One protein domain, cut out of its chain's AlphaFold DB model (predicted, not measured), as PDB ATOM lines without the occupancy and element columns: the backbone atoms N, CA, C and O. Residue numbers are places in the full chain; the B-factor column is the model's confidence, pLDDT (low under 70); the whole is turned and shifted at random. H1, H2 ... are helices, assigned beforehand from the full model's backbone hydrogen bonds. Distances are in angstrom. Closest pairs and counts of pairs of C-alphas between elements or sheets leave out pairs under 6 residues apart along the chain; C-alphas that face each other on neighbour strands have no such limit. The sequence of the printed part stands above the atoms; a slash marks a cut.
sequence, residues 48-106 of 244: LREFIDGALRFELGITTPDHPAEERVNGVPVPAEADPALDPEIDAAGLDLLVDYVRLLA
ATOM      1  N   LEU A  48     -51.293 -29.289   2.026       96.00
ATOM      2  CA  LEU A  48     -49.861 -29.568   1.906       96.00
ATOM      3  C   LEU A  48     -49.560 -30.411   0.658       96.00
ATOM      4  O   LEU A  48     -48.532 -30.198   0.023       96.00
ATOM      5  N   ARG A  49     -50.471 -31.323   0.288       96.88
ATOM      6  CA  ARG A  49     -50.364 -32.112  -0.946       96.88
ATOM      7  C   ARG A  49     -50.306 -31.222  -2.178       96.88
ATOM      8  O   ARG A  49     -49.393 -31.392  -2.964       96.88
ATOM      9  N   GLU A  50     -51.218 -30.261  -2.305       96.12
ATOM     10  CA  GLU A  50     -51.230 -29.328  -3.443       96.12
ATOM     11  C   GLU A  50     -49.941 -28.502  -3.527       96.12
ATOM     12  O   GLU A  50     -49.421 -28.274  -4.612       96.12
ATOM     13  N   PHE A  51     -49.401 -28.072  -2.380       96.38
ATOM     14  CA  PHE A  51     -48.123 -27.362  -2.348       96.38
ATOM     15  C   PHE A  51     -46.954 -28.246  -2.818       96.38
ATOM     16  O   PHE A  51     -46.097 -27.777  -3.560       96.38
ATOM     17  N   ILE A  52     -46.916 -29.514  -2.393       97.25
ATOM     18  CA  ILE A  52     -45.868 -30.472  -2.781       97.25
ATOM     19  C   ILE A  52     -45.998 -30.868  -4.254       97.25
ATOM     20  O   ILE A  52     -44.996 -30.875  -4.960       97.25
ATOM     21  N   ASP A  53     -47.213 -31.145  -4.716       96.00
ATOM     22  CA  ASP A  53     -47.529 -31.425  -6.117       96.00
ATOM     23  C   ASP A  53     -47.094 -30.269  -7.033       96.00
ATOM     24  O   ASP A  53     -46.352 -30.473  -7.995       96.00
ATOM     25  N   GLY A  54     -47.441 -29.031  -6.665       93.69
ATOM     26  CA  GLY A  54     -47.001 -27.842  -7.388       93.69
ATOM     27  C   GLY A  54     -45.478 -27.679  -7.411       93.69
ATOM     28  O   GLY A  54     -44.927 -27.323  -8.448       93.69
ATOM     29  N   ALA A  55     -44.783 -27.961  -6.305       95.19
ATOM     30  CA  ALA A  55     -43.322 -27.886  -6.253       95.19
ATOM     31  C   ALA A  55     -42.650 -28.962  -7.124       95.19
ATOM     32  O   ALA A  55     -41.706 -28.656  -7.853       95.19
ATOM     33  N   LEU A  56     -43.156 -30.200  -7.095       95.62
ATOM     34  CA  LEU A  56     -42.679 -31.282  -7.961       95.62
ATOM     35  C   LEU A  56     -42.783 -30.871  -9.430       95.62
ATOM     36  O   LEU A  56     -41.783 -30.898 -10.141       95.62
ATOM     37  N   ARG A  57     -43.947 -30.377  -9.851       91.19
ATOM     38  CA  ARG A  57     -44.177 -29.988 -11.241       91.19
ATOM     39  C   ARG A  57     -43.416 -28.729 -11.656       91.19
ATOM     40  O   ARG A  57     -42.701 -28.737 -12.649       91.19
ATOM     41  N   PHE A  58     -43.592 -27.619 -10.938       88.69
ATOM     42  CA  PHE A  58     -43.123 -26.305 -11.399       88.69
ATOM     43  C   PHE A  58     -41.666 -26.003 -11.052       88.69
ATOM     44  O   PHE A  58     -41.062 -25.151 -11.705       88.69
ATOM     45  N   GLU A  59     -41.105 -26.651 -10.029       91.31
ATOM     46  CA  GLU A  59     -39.731 -26.389  -9.586       91.31
ATOM     47  C   GLU A  59     -38.773 -27.529  -9.940       91.31
ATOM     48  O   GLU A  59     -37.606 -27.263 -10.226       91.31
ATOM     49  N   LEU A  60     -39.250 -28.780  -9.931       92.38
ATOM     50  CA  LEU A  60     -38.419 -29.958 -10.193       92.38
ATOM     51  C   LEU A  60     -38.672 -30.607 -11.559       92.38
ATOM     52  O   LEU A  60     -37.804 -31.344 -12.016       92.38
ATOM     53  N   GLY A  61     -39.802 -30.309 -12.208       89.94
ATOM     54  CA  GLY A  61     -40.186 -30.922 -13.481       89.94
ATOM     55  C   GLY A  61     -40.612 -32.384 -13.350       89.94
ATOM     56  O   GLY A  61     -40.386 -33.140 -14.272       89.94
ATOM     57  N   ILE A  62     -41.174 -32.785 -12.205       93.00
ATOM     58  CA  ILE A  62     -41.606 -34.164 -11.939       93.00
ATOM     59  C   ILE A  62     -43.119 -34.277 -12.122       93.00
ATOM     60  O   ILE A  62     -43.875 -33.559 -11.454       93.00
ATOM     61  N   THR A  63     -43.568 -35.198 -12.978       94.56
ATOM     62  CA  THR A  63     -44.998 -35.485 -13.179       94.56
ATOM     63  C   THR A  63     -45.573 -36.297 -12.027       94.56
ATOM     64  O   THR A  63     -44.920 -37.165 -11.450       94.56
ATOM     65  N   THR A  64     -46.825 -36.009 -11.677       96.19
ATOM     66  CA  THR A  64     -47.522 -36.585 -10.520       96.19
ATOM     67  C   THR A  64     -48.830 -37.249 -10.954       96.19
ATOM     68  O   THR A  64     -49.302 -37.012 -12.064       96.19
ATOM     69  N   PRO A  65     -49.493 -38.050 -10.102       95.56
ATOM     70  CA  PRO A  65     -50.784 -38.641 -10.459       95.56
ATOM     71  C   PRO A  65     -51.879 -37.606 -10.757       95.56
ATOM     72  O   PRO A  65     -52.758 -37.875 -11.575       95.56
ATOM     73  N   ASP A  66     -51.823 -36.436 -10.110       92.50
ATOM     74  CA  ASP A  66     -52.766 -35.334 -10.335       92.50
ATOM     75  C   ASP A  66     -52.412 -34.541 -11.611       92.50
ATOM     76  O   ASP A  66     -53.296 -33.973 -12.258       92.50
ATOM     77  N   HIS A  67     -51.135 -34.552 -12.016       93.00
ATOM     78  CA  HIS A  67     -50.614 -33.889 -13.212       93.00
ATOM     79  C   HIS A  67     -49.631 -34.798 -13.975       93.00
ATOM     80  O   HIS A  67     -48.417 -34.582 -13.926       93.00
ATOM     81  N   PRO A  68     -50.140 -35.817 -14.692       92.56
ATOM     82  CA  PRO A  68     -49.310 -36.864 -15.286       92.56
ATOM     83  C   PRO A  68     -48.742 -36.487 -16.657       92.56
ATOM     84  O   PRO A  68     -48.214 -37.349 -17.335       92.56
ATOM     85  N   ALA A  69     -48.933 -35.254 -17.125       88.88
ATOM     86  CA  ALA A  69     -48.463 -34.828 -18.436       88.88
ATOM     87  C   ALA A  69     -47.318 -33.828 -18.283       88.88
ATOM     88  O   ALA A  69     -47.485 -32.781 -17.651       88.88
ATOM     89  N   GLU A  70     -46.188 -34.145 -18.908       87.94
ATOM     90  CA  GLU A  70     -45.053 -33.245 -19.083       87.94
ATOM     91  C   GLU A  70     -45.431 -32.025 -19.936       87.94
ATOM     92  O   GLU A  70     -45.983 -32.116 -21.044       87.94
ATOM     93  N   GLU A  71     -45.101 -30.842 -19.425       86.56
ATOM     94  CA  GLU A  71     -45.477 -29.576 -20.034       86.56
ATOM     95  C   GLU A  71     -44.323 -28.576 -19.996       86.56
ATOM     96  O   GLU A  71     -43.738 -28.260 -18.963       86.56
ATOM     97  N   ARG A  72     -44.062 -27.973 -21.154       84.25
ATOM     98  CA  ARG A  72     -43.261 -26.758 -21.274       84.25
ATOM     99  C   ARG A  72     -44.082 -25.548 -20.819       84.25
ATOM    100  O   ARG A  72     -45.247 -25.635 -20.432       84.25
ATOM    101  N   VAL A  73     -43.472 -24.371 -20.932       80.62
ATOM    102  CA  VAL A  73     -44.113 -23.084 -20.630       80.62
ATOM    103  C   VAL A  73     -45.489 -22.982 -21.307       80.62
ATOM    104  O   VAL A  73     -45.621 -23.243 -22.503       80.62
ATOM    105  N   ASN A  74     -46.493 -22.555 -20.537       81.56
ATOM    106  CA  ASN A  74     -47.887 -22.370 -20.964       81.56
ATOM    107  C   ASN A  74     -48.622 -23.654 -21.395       81.56
ATOM    108  O   ASN A  74     -49.518 -23.581 -22.235       81.56
ATOM    109  N   GLY A  75     -48.262 -24.814 -20.839       83.75
ATOM    110  CA  GLY A  75     -48.977 -26.071 -21.087       83.75
ATOM    111  C   GLY A  75     -48.699 -26.680 -22.459       83.75
ATOM    112  O   GLY A  75     -49.493 -27.460 -22.977       83.75
ATOM    113  N   VAL A  76     -47.592 -26.288 -23.095       87.31
ATOM    114  CA  VAL A  76     -47.186 -26.859 -24.381       87.31
ATOM    115  C   VAL A  76     -46.575 -28.237 -24.124       87.31
ATOM    116  O   VAL A  76     -45.540 -28.291 -23.460       87.31
ATOM    117  N   PRO A  77     -47.112 -29.334 -24.686       87.38
ATOM    118  CA  PRO A  77     -46.580 -30.668 -24.426       87.38
ATOM    119  C   PRO A  77     -45.092 -30.786 -24.770       87.38
ATOM    120  O   PRO A  77     -44.608 -30.194 -25.753       87.38
ATOM    121  N   VAL A  78     -44.355 -31.548 -23.966       87.88
ATOM    122  CA  VAL A  78     -42.985 -31.959 -24.296       87.88
ATOM    123  C   VAL A  78     -43.045 -32.979 -25.449       87.88
ATOM    124  O   VAL A  78     -43.947 -33.816 -25.487       87.88
ATOM    125  N   PRO A  79     -42.165 -32.899 -26.467       87.38
ATOM    126  CA  PRO A  79     -42.116 -33.922 -27.508       87.38
ATOM    127  C   PRO A  79     -41.769 -35.284 -26.899       87.38
ATOM    128  O   PRO A  79     -40.794 -35.367 -26.163       87.38
ATOM    129  N   ALA A  80     -42.484 -36.347 -27.275       82.50
ATOM    130  CA  ALA A  80     -42.287 -37.694 -26.718       82.50
ATOM    131  C   ALA A  80     -40.846 -38.230 -26.846       82.50
ATOM    132  O   ALA A  80     -40.421 -39.090 -26.093       82.50
ATOM    133  N   GLU A  81     -40.067 -37.727 -27.805       87.94
ATOM    134  CA  GLU A  81     -38.665 -38.131 -27.989       87.94
ATOM    135  C   GLU A  81     -37.706 -37.462 -26.990       87.94
ATOM    136  O   GLU A  81     -36.573 -37.910 -26.823       87.94
ATOM    137  N   ALA A  82     -38.144 -36.373 -26.356       86.44
ATOM    138  CA  ALA A  82     -37.392 -35.630 -25.349       86.44
ATOM    139  C   ALA A  82     -37.724 -36.068 -23.915       86.44
ATOM    140  O   ALA A  82     -36.988 -35.701 -23.002       86.44
ATOM    141  N   ASP A  83     -38.786 -36.855 -23.741       84.62
ATOM    142  CA  ASP A  83     -39.220 -37.406 -22.465       84.62
ATOM    143  C   ASP A  83     -39.376 -38.935 -22.576       84.62
ATOM    144  O   ASP A  83     -40.420 -39.447 -22.982       84.62
ATOM    145  N   PRO A  84     -38.296 -39.687 -22.302       85.31
ATOM    146  CA  PRO A  84     -38.333 -41.141 -22.304       85.31
ATOM    147  C   PRO A  84     -38.831 -41.728 -20.972       85.31
ATOM    148  O   PRO A  84     -38.852 -42.958 -20.844       85.31
ATOM    149  N   ALA A  85     -39.129 -40.897 -19.964       86.88
ATOM    150  CA  ALA A  85     -39.588 -41.368 -18.668       86.88
ATOM    151  C   ALA A  85     -41.032 -41.883 -18.763       86.88
ATOM    152  O   ALA A  85     -41.768 -41.607 -19.708       86.88
ATOM    153  N   LEU A  86     -41.420 -42.729 -17.809       88.94
ATOM    154  CA  LEU A  86     -42.804 -43.178 -17.716       88.94
ATOM    155  C   LEU A  86     -43.568 -42.228 -16.810       88.94
ATOM    156  O   LEU A  86     -43.205 -42.071 -15.647       88.94
ATOM    157  N   ASP A  87     -44.662 -41.697 -17.337       90.44
ATOM    158  CA  ASP A  87     -45.563 -40.843 -16.587       90.44
ATOM    159  C   ASP A  87     -46.618 -41.630 -15.777       90.44
ATOM    160  O   ASP A  87     -47.181 -42.620 -16.269       90.44
ATOM    161  N   PRO A  88     -46.974 -41.159 -14.566       94.19
ATOM    162  CA  PRO A  88     -46.267 -40.110 -13.835       94.19
ATOM    163  C   PRO A  88     -44.931 -40.633 -13.282       94.19
ATOM    164  O   PRO A  88     -44.849 -41.778 -12.829       94.19
ATOM    165  N   GLU A  89     -43.907 -39.783 -13.259       94.94
ATOM    166  CA  GLU A  89     -42.578 -40.127 -12.743       94.94
ATOM    167  C   GLU A  89     -42.606 -40.482 -11.248       94.94
ATOM    168  O   GLU A  89     -41.852 -41.349 -10.794       94.94
ATOM    169  N   ILE A  90     -43.491 -39.838 -10.474       96.12
ATOM    170  CA  ILE A  90     -43.826 -40.257  -9.110       96.12
ATOM    171  C   ILE A  90     -45.221 -40.879  -9.068       96.12
ATOM    172  O   ILE A  90     -46.213 -40.296  -9.507       96.12
ATOM    173  N   ASP A  91     -45.322 -42.067  -8.477       96.19
ATOM    174  CA  ASP A  91     -46.610 -42.712  -8.256       96.19
ATOM    175  C   ASP A  91     -47.342 -42.146  -7.021       96.19
ATOM    176  O   ASP A  91     -46.818 -41.351  -6.232       96.19
ATOM    177  N   ALA A  92     -48.597 -42.562  -6.836       96.25
ATOM    178  CA  ALA A  92     -49.421 -42.094  -5.722       96.25
ATOM    179  C   ALA A  92     -48.832 -42.460  -4.352       96.25
ATOM    180  O   ALA A  92     -48.896 -41.658  -3.423       96.25
ATOM    181  N   ALA A  93     -48.222 -43.641  -4.223       97.62
ATOM    182  CA  ALA A  93     -47.620 -44.076  -2.967       97.62
ATOM    183  C   ALA A  93     -46.389 -43.229  -2.607       97.62
ATOM    184  O   ALA A  93     -46.221 -42.843  -1.449       97.62
ATOM    185  N   GLY A  94     -45.550 -42.902  -3.590       97.56
ATOM    186  CA  GLY A  94     -44.399 -42.022  -3.435       97.56
ATOM    187  C   GLY A  94     -44.806 -40.604  -3.047       97.56
ATOM    188  O   GLY A  94     -44.239 -40.042  -2.107       97.56
ATOM    189  N   LEU A  95     -45.827 -40.045  -3.708       97.62
ATOM    190  CA  LEU A  95     -46.354 -38.723  -3.367       97.62
ATOM    191  C   LEU A  95     -46.920 -38.695  -1.938       97.62
ATOM    192  O   LEU A  95     -46.619 -37.777  -1.176       97.62
ATOM    193  N   ASP A  96     -47.681 -39.719  -1.543       97.25
ATOM    194  CA  ASP A  96     -48.226 -39.852  -0.187       97.25
ATOM    195  C   ASP A  96     -47.120 -39.903   0.873       97.25
ATOM    196  O   ASP A  96     -47.181 -39.179   1.870       97.25
ATOM    197  N   LEU A  97     -46.071 -40.698   0.635       97.88
ATOM    198  CA  LEU A  97     -44.919 -40.794   1.532       97.88
ATOM    199  C   LEU A  97     -44.169 -39.465   1.660       97.88
ATOM    200  O   LEU A  97     -43.739 -39.111   2.760       97.88
ATOM    201  N   LEU A  98     -44.025 -38.712   0.567       97.69
ATOM    202  CA  LEU A  98     -43.401 -37.391   0.596       97.69
ATOM    203  C   LEU A  98     -44.243 -36.388   1.396       97.69
ATOM    204  O   LEU A  98     -43.699 -35.650   2.226       97.69
ATOM    205  N   VAL A  99     -45.565 -36.386   1.198       97.00
ATOM    206  CA  VAL A  99     -46.498 -35.556   1.975       97.00
ATOM    207  C   VAL A  99     -46.398 -35.888   3.461       97.00
ATOM    208  O   VAL A  99     -46.234 -34.976   4.277       97.00
ATOM    209  N   ASP A 100     -46.434 -37.169   3.825       95.88
ATOM    210  CA  ASP A 100     -46.331 -37.609   5.216       95.88
ATOM    211  C   ASP A 100     -44.971 -37.265   5.830       95.88
ATOM    212  O   ASP A 100     -44.918 -36.779   6.966       95.88
ATOM    213  N   TYR A 101     -43.880 -37.431   5.077       96.44
ATOM    214  CA  TYR A 101     -42.543 -37.033   5.509       96.44
ATOM    215  C   TYR A 101     -42.504 -35.547   5.886       96.44
ATOM    216  O   TYR A 101     -42.140 -35.213   7.015       96.44
ATOM    217  N   VAL A 102     -42.948 -34.655   4.991       95.94
ATOM    218  CA  VAL A 102     -42.969 -33.204   5.245       95.94
ATOM    219  C   VAL A 102     -43.928 -32.856   6.387       95.94
ATOM    220  O   VAL A 102     -43.604 -32.029   7.246       95.94
ATOM    221  N   ARG A 103     -45.098 -33.502   6.446       94.31
ATOM    222  CA  ARG A 103     -46.112 -33.283   7.487       94.31
ATOM    223  C   ARG A 103     -45.591 -33.608   8.886       94.31
ATOM    224  O   ARG A 103     -45.956 -32.913   9.843       94.31
ATOM    225  N   LEU A 104     -44.773 -34.655   9.002       93.88
ATOM    226  CA  LEU A 104     -44.240 -35.188  10.257       93.88
ATOM    227  C   LEU A 104     -42.907 -34.560  10.685       93.88
ATOM    228  O   LEU A 104     -42.425 -34.875  11.775       93.88
ATOM    229  N   LEU A 105     -42.336 -33.639   9.899       92.50
ATOM    230  CA  LEU A 105     -41.169 -32.872  10.332       92.50
ATOM    231  C   LEU A 105     -41.477 -32.120  11.633       92.50
ATOM    232  O   LEU A 105     -42.429 -31.337  11.735       92.50
ATOM    233  N   ALA A 106     -40.648 -32.367  12.646       87.56
ATOM    234  CA  ALA A 106     -40.784 -31.719  13.938       87.56
ATOM    235  C   ALA A 106     -40.523 -30.204  13.813       87.56
ATOM    236  O   ALA A 106     -39.599 -29.795  13.103       87.56
TER     237      ALA A 106
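What this domain is: This is residues 48 to 106 of the 244 residues of the protein "Cytochrome c domain-containing protein" of Gemmatimonadetes bacterium (UniProt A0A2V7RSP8). Two helices, H1 and H2, meet at a steep angle, with the first part of H1, residues 48 to 53, packed on H2. A long loop, residues 61 to 91, runs away from the helices and folds back to H2, and the loop near Glu 81 lies at the opposite end of the length from Ala 106. The printed part has 59 residues with two named helices, H1 then H2, and no named strand; its class is all helix, though under half of the residues, 26 of 59, are in named elements. It is only just compact, close to loose, with a radius of gyration of the C-alphas of 12.3 A, and only just elongated, with spans of 41 by 21 by 15 A.

Where its parts are: H1, residues 48 to 60, begins with C-alpha 48 at (-49.861, -29.568, 1.906) and measures 16.7 A from first to last C-alpha. Residues 61 to 91 follow with no named element. H2, residues 92 to 104, begins with C-alpha 92 at (-49.421, -42.094, -5.722), ends with C-alpha 104 at (-44.240, -35.188, 10.257) and measures 18.2 A.

How they stand to each other: H1 touches H2 with residues 48 to 53 alone; the closest C-alphas, those of Arg 49 and Val 99, are 5.9 A apart. The two helices run opposite ways at a steep tilt of 68 degrees, only just short of about perpendicular. In H1 and H2 every O i to N i+4 pair is within hydrogen-bond range. In the loop, residues 71 to 72 form a short antiparallel pairing with residues 76 to 77.

The domain as a whole: The C-alphas of Glu 81 and Ala 106, the two farthest apart, are 42.5 A apart. The link from H1 to H2, 31 residues, is long. The printed part has no cut. The mean pLDDT of the printed part is 92.0, and no printed residue is under 70.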